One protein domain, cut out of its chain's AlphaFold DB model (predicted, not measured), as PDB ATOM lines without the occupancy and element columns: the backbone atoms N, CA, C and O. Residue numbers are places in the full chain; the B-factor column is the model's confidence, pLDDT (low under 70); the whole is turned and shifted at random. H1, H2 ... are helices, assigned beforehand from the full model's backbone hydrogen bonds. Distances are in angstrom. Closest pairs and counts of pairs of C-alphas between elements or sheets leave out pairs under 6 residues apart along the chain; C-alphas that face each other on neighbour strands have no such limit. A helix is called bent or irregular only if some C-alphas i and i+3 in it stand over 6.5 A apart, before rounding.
ATOM      1  N   VAL A 352     115.905 158.608 125.257       61.91
ATOM      2  CA  VAL A 352     116.224 160.037 125.189       61.91
ATOM      3  C   VAL A 352     117.300 160.205 124.128       61.91
ATOM      4  O   VAL A 352     118.127 159.313 123.928       61.91
ATOM      5  N   CYS A 353     117.280 161.329 123.421       65.88
ATOM      6  CA  CYS A 353     118.106 161.483 122.233       65.88
ATOM      7  C   CYS A 353     119.600 161.218 122.492       65.88
ATOM      8  O   CYS A 353     120.303 160.584 121.704       65.88
ATOM      9  N   GLU A 354     120.050 161.598 123.685       69.00
ATOM     10  CA  GLU A 354     121.397 161.353 124.188       69.00
ATOM     11  C   GLU A 354     121.764 159.864 124.255       69.00
ATOM     12  O   GLU A 354     122.907 159.524 123.966       69.00
ATOM     13  N   ASP A 355     120.822 158.966 124.552       66.06
ATOM     14  CA  ASP A 355     121.063 157.521 124.568       66.06
ATOM     15  C   ASP A 355     121.172 156.948 123.144       66.06
ATOM     16  O   ASP A 355     122.023 156.091 122.894       66.06
ATOM     17  N   ILE A 356     120.378 157.438 122.182       65.88
ATOM     18  CA  ILE A 356     120.496 157.042 120.761       65.88
ATOM     19  C   ILE A 356     121.872 157.448 120.222       65.88
ATOM     20  O   ILE A 356     122.592 156.641 119.623       65.88
ATOM     21  N   VAL A 357     122.272 158.693 120.489       72.06
ATOM     22  CA  VAL A 357     123.558 159.249 120.056       72.06
ATOM     23  C   VAL A 357     124.728 158.549 120.754       72.06
ATOM     24  O   VAL A 357     125.681 158.145 120.084       72.06
ATOM     25  N   ALA A 358     124.663 158.337 122.073       69.12
ATOM     26  CA  ALA A 358     125.727 157.684 122.840       69.12
ATOM     27  C   ALA A 358     125.970 156.229 122.414       69.12
ATOM     28  O   ALA A 358     127.099 155.743 122.502       69.12
ATOM     29  N   ASN A 359     124.942 155.542 121.908       62.75
ATOM     30  CA  ASN A 359     125.064 154.189 121.364       62.75
ATOM     31  C   ASN A 359     125.537 154.155 119.898       62.75
ATOM     32  O   ASN A 359     125.585 153.085 119.291       62.75
ATOM     33  N   GLY A 360     125.901 155.303 119.313       70.88
ATOM     34  CA  GLY A 360     126.334 155.397 117.917       70.88
ATOM     35  C   GLY A 360     125.205 155.134 116.918       70.88
ATOM     36  O   GLY A 360     125.473 154.835 115.757       70.88
ATOM     37  N   GLN A 361     123.952 155.232 117.365       69.12
ATOM     38  CA  GLN A 361     122.755 155.048 116.547       69.12
ATOM     39  C   GLN A 361     122.156 156.384 116.104       69.12
ATOM     40  O   GLN A 361     120.982 156.433 115.745       69.12
ATOM     41  N   ALA A 362     122.954 157.458 116.121       76.12
ATOM     42  CA  ALA A 362     122.551 158.746 115.576       76.12
ATOM     43  C   ALA A 362     121.949 158.540 114.179       76.12
ATOM     44  O   ALA A 362     122.561 157.914 113.303       76.12
ATOM     45  N   MET A 363     120.718 159.008 113.993       81.44
ATOM     46  CA  MET A 363     120.001 158.806 112.746       81.44
ATOM     47  C   MET A 363     120.599 159.728 111.694       81.44
ATOM     48  O   MET A 363     120.591 160.947 111.839       81.44
ATOM     49  N   ALA A 364     121.136 159.146 110.622       81.94
ATOM     50  CA  ALA A 364     121.576 159.920 109.473       81.94
ATOM     51  C   ALA A 364     120.358 160.656 108.884       81.94
ATOM     52  O   ALA A 364     119.538 160.041 108.205       81.94
ATOM     53  N   GLY A 365     120.233 161.950 109.185       87.00
ATOM     54  CA  GLY A 365     119.099 162.784 108.783       87.00
ATOM     55  C   GLY A 365     118.410 163.537 109.919       87.00
ATOM     56  O   GLY A 365     117.610 164.401 109.602       87.00
ATOM     57  N   ASP A 366     118.725 163.254 111.184       89.50
ATOM     58  CA  ASP A 366     118.345 164.110 112.315       89.50
ATOM     59  C   ASP A 366     119.348 165.271 112.381       89.50
ATOM     60  O   ASP A 366     120.491 165.112 112.821       89.50
ATOM     61  N   LEU A 367     118.972 166.405 111.793       90.62
ATOM     62  CA  LEU A 367     119.859 167.554 111.612       90.62
ATOM     63  C   LEU A 367     119.764 168.547 112.768       90.62
ATOM     64  O   LEU A 367     120.695 169.335 112.958       90.62
ATOM     65  N   ASN A 368     118.665 168.529 113.523       89.62
ATOM     66  CA  ASN A 368     118.467 169.404 114.676       89.62
ATOM     67  C   ASN A 368     118.816 168.729 116.018       89.62
ATOM     68  O   ASN A 368     118.962 169.433 117.019       89.62
ATOM     69  N   GLY A 369     119.020 167.410 116.030       85.12
ATOM     70  CA  GLY A 369     119.337 166.627 117.221       85.12
ATOM     71  C   GLY A 369     118.134 166.413 118.138       85.12
ATOM     72  O   GLY A 369     118.323 166.302 119.352       85.12
ATOM     73  N   ASP A 370     116.911 166.418 117.600       83.25
ATOM     74  CA  ASP A 370     115.681 166.182 118.365       83.25
ATOM     75  C   ASP A 370     115.296 164.692 118.454       83.25
ATOM     76  O   ASP A 370     114.371 164.333 119.190       83.25
ATOM     77  N   CYS A 371     116.056 163.820 117.783       81.31
ATOM     78  CA  CYS A 371     115.839 162.380 117.680       81.31
ATOM     79  C   CYS A 371     114.549 161.953 117.000       81.31
ATOM     80  O   CYS A 371     114.056 160.838 117.194       81.31
ATOM     81  N   TYR A 372     114.064 162.791 116.108       81.81
ATOM     82  CA  TYR A 372     113.135 162.421 115.073       81.81
ATOM     83  C   TYR A 372     113.785 162.750 113.728       81.81
ATOM     84  O   TYR A 372     114.645 163.607 113.620       81.81
ATOM     85  N   VAL A 373     113.414 162.010 112.686       86.00
ATOM     86  CA  VAL A 373     113.689 162.438 111.310       86.00
ATOM     87  C   VAL A 373     112.351 162.835 110.734       86.00
ATOM     88  O   VAL A 373     111.526 161.981 110.391       86.00
ATOM     89  N   ASN A 374     112.092 164.132 110.711       90.25
ATOM     90  CA  ASN A 374     110.795 164.679 110.364       90.25
ATOM     91  C   ASN A 374     110.930 165.834 109.349       90.25
ATOM     92  O   ASN A 374     111.944 165.998 108.664       90.25
ATOM     93  N   PHE A 375     109.848 166.587 109.141       95.75
ATOM     94  CA  PHE A 375     109.852 167.676 108.161       95.75
ATOM     95  C   PHE A 375     110.696 168.883 108.583       95.75
ATOM     96  O   PHE A 375     111.075 169.668 107.717       95.75
ATOM     97  N   GLU A 376     110.988 169.034 109.870       94.44
ATOM     98  CA  GLU A 376     111.871 170.068 110.395       94.44
ATOM     99  C   GLU A 376     113.323 169.797 109.986       94.44
ATOM    100  O   GLU A 376     113.962 170.687 109.425       94.44
ATOM    101  N   ASP A 377     113.793 168.550 110.084       93.31
ATOM    102  CA  ASP A 377     115.107 168.151 109.563       93.31
ATOM    103  C   ASP A 377     115.209 168.336 108.057       93.31
ATOM    104  O   ASP A 377     116.192 168.865 107.537       93.31
ATOM    105  N   PHE A 378     114.163 167.939 107.332       95.19
ATOM    106  CA  PHE A 378     114.112 168.157 105.893       95.19
ATOM    107  C   PHE A 378     114.161 169.651 105.551       95.19
ATOM    108  O   PHE A 378     114.833 170.043 104.595       95.19
ATOM    109  N   ALA A 379     113.469 170.499 106.316       95.69
ATOM    110  CA  ALA A 379     113.505 171.942 106.123       95.69
ATOM    111  C   ALA A 379     114.901 172.512 106.412       95.69
ATOM    112  O   ALA A 379     115.366 173.356 105.647       95.69
ATOM    113  N   MET A 380     115.587 172.026 107.449       94.94
ATOM    114  CA  MET A 380     116.975 172.397 107.735       94.94
ATOM    115  C   MET A 380     117.918 171.976 106.613       94.94
ATOM    116  O   MET A 380     118.672 172.807 106.112       94.94
ATOM    117  N   PHE A 381     117.802 170.734 106.142       94.25
ATOM    118  CA  PHE A 381     118.553 170.236 104.996       94.25
ATOM    119  C   PHE A 381     118.327 171.103 103.751       94.25
ATOM    120  O   PHE A 381     119.279 171.519 103.098       94.25
ATOM    121  N   ALA A 382     117.066 171.399 103.425       94.44
ATOM    122  CA  ALA A 382     116.708 172.194 102.256       94.44
ATOM    123  C   ALA A 382     117.187 173.648 102.373       94.44
ATOM    124  O   ALA A 382     117.619 174.231 101.379       94.44
ATOM    125  N   LEU A 383     117.131 174.235 103.573       92.44
ATOM    126  CA  LEU A 383     117.624 175.585 103.831       92.44
ATOM    127  C   LEU A 383     119.148 175.652 103.692       92.44
ATOM    128  O   LEU A 383     119.659 176.596 103.093       92.44
ATOM    129  N   ASP A 384     119.867 174.659 104.215       89.62
ATOM    130  CA  ASP A 384     121.323 174.583 104.095       89.62
ATOM    131  C   ASP A 384     121.770 174.279 102.664       89.62
ATOM    132  O   ASP A 384     122.713 174.906 102.184       89.62
ATOM    133  N   TRP A 385     121.045 173.425 101.934       88.00
ATOM    134  CA  TRP A 385     121.253 173.244 100.496       88.00
ATOM    135  C   TRP A 385     121.078 174.576  99.764       88.00
ATOM    136  O   TRP A 385     121.973 175.003  99.034       88.00
ATOM    137  N   ALA A 386     119.964 175.280  99.984       89.69
ATOM    138  CA  ALA A 386     119.664 176.524  99.277       89.69
ATOM    139  C   ALA A 386     120.731 177.615  99.479       89.69
ATOM    140  O   ALA A 386     120.924 178.441  98.590       89.69
ATOM    141  N   LYS A 387     121.468 177.603 100.602       84.44
ATOM    142  CA  LYS A 387     122.607 178.514 100.822       84.44
ATOM    143  C   LYS A 387     123.749 178.290  99.830       84.44
ATOM    144  O   LYS A 387     124.460 179.250  99.541       84.44
ATOM    145  N   CYS A 388     123.930 177.067  99.333       80.31
ATOM    146  CA  CYS A 388     125.003 176.711  98.402       80.31
ATOM    147  C   CYS A 388     124.595 176.716  96.931       80.31
ATOM    148  O   CYS A 388     125.467 176.686  96.066       80.31
ATOM    149  N   ASP A 389     123.300 176.841  96.641       80.31
ATOM    150  CA  ASP A 389     122.812 177.138  95.291       80.31
ATOM    151  C   ASP A 389     122.750 178.654  95.001       80.31
ATOM    152  O   ASP A 389     122.337 179.057  93.911       80.31
ATOM    153  N   ASP A 390     123.186 179.508  95.938       82.38
ATOM    154  CA  ASP A 390     123.370 180.942  95.704       82.38
ATOM    155  C   ASP A 390     124.784 181.232  95.148       82.38
ATOM    156  O   ASP A 390     125.759 181.216  95.904       82.38
ATOM    157  N   PRO A 391     124.933 181.557  93.847       81.31
ATOM    158  CA  PRO A 391     126.234 181.830  93.231       81.31
ATOM    159  C   PRO A 391     126.911 183.110  93.747       81.31
ATOM    160  O   PRO A 391     128.053 183.378  93.374       81.31
ATOM    161  N   GLN A 392     126.222 183.927  94.551       84.81
ATOM    162  CA  GLN A 392     126.786 185.118  95.193       84.81
ATOM    163  C   GLN A 392     127.270 184.850  96.623       84.81
ATOM    164  O   GLN A 392     127.914 185.714  97.222       84.81
ATOM    165  N   ASN A 393     126.991 183.670  97.179       82.06
ATOM    166  CA  ASN A 393     127.438 183.294  98.509       82.06
ATOM    167  C   ASN A 393     128.848 182.679  98.454       82.06
ATOM    168  O   ASN A 393     129.018 181.472  98.307       82.06
ATOM    169  N   GLU A 394     129.875 183.518  98.620       82.88
ATOM    170  CA  GLU A 394     131.292 183.103  98.612       82.88
ATOM    171  C   GLU A 394     131.689 182.176  99.784       82.88
ATOM    172  O   GLU A 394     132.806 181.661  99.811       82.88
ATOM    173  N   ASN A 395     130.795 181.950 100.757       79.94
ATOM    174  CA  ASN A 395     131.059 181.154 101.961       79.94
ATOM    175  C   ASN A 395     130.584 179.691 101.883       79.94
ATOM    176  O   ASN A 395     130.683 178.988 102.889       79.94
ATOM    177  N   CYS A 396     130.081 179.213 100.741       73.00
ATOM    178  CA  CYS A 396     129.866 177.774 100.551       73.00
ATOM    179  C   CYS A 396     131.150 177.098 100.054       73.00
ATOM    180  O   CYS A 396     131.685 177.474  99.010       73.00
ATOM    181  N   GLN A 397     131.645 176.118 100.819       59.34
ATOM    182  CA  GLN A 397     132.778 175.252 100.467       59.34
ATOM    183  C   GLN A 397     132.323 173.821 100.228       59.34
ATOM    184  O   GLN A 397     131.469 173.348 101.014       59.34
TER     185      GLN A 397
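This is residues 352 to 397 of the 397 residues of an uncharacterized protein of Phycisphaerales bacterium (UniProt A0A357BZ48). Going along the printed part from its first residue, you meet a short helix, H1, at one end, then a long looping link, residues 359 to 374, which lies between it and the longer helix H2, and last a curved tail after H2, of which residues 389 to 394 stick out. The two helices do not pack on each other. The printed part has 46 residues with two named helices, H1 then H2, and no named strand; the class is all helix, though under half of the residues, 20 of 46, are in named elements. The whole is loose, with a radius of gyration of the C-alphas of 13.6 A, and spans 41 by 21 by 11 A, only just flat.

Look first at H1, residues 353 to 358, and then at H2, residues 375 to 388: they are apart, with no C-alpha of the one within 8 A of the other. In H1 every O i to N i+4 pair is within hydrogen-bond range, and in H2 9 of 10 are. Past H2, residues 389 to 394 stand free, with no C-alpha 8 or more residues away along the chain within 10 A.

Find C-alpha 353 at (118.106, 161.483, 122.233); from there H1 runs 8.5 A to C-alpha 358. Then find C-alpha 375 at (109.852, 167.676, 108.161), where H2 begins; it runs 20.2 A to C-alpha 388 at (125.003, 176.711, 98.402). Neither helix is bent.

The two C-alphas farthest apart, those of Asp 355 and Gln 392, are 40.7 A from each other. The link from H1 to H2, 16 residues, is long. The printed part has no cut and ends at Gln 397, the chain's last residue. In the B-factor column the mean pLDDT of the printed part is 81.9; residues 352 to 356, 358 to 359, 361 and 397 are under 70.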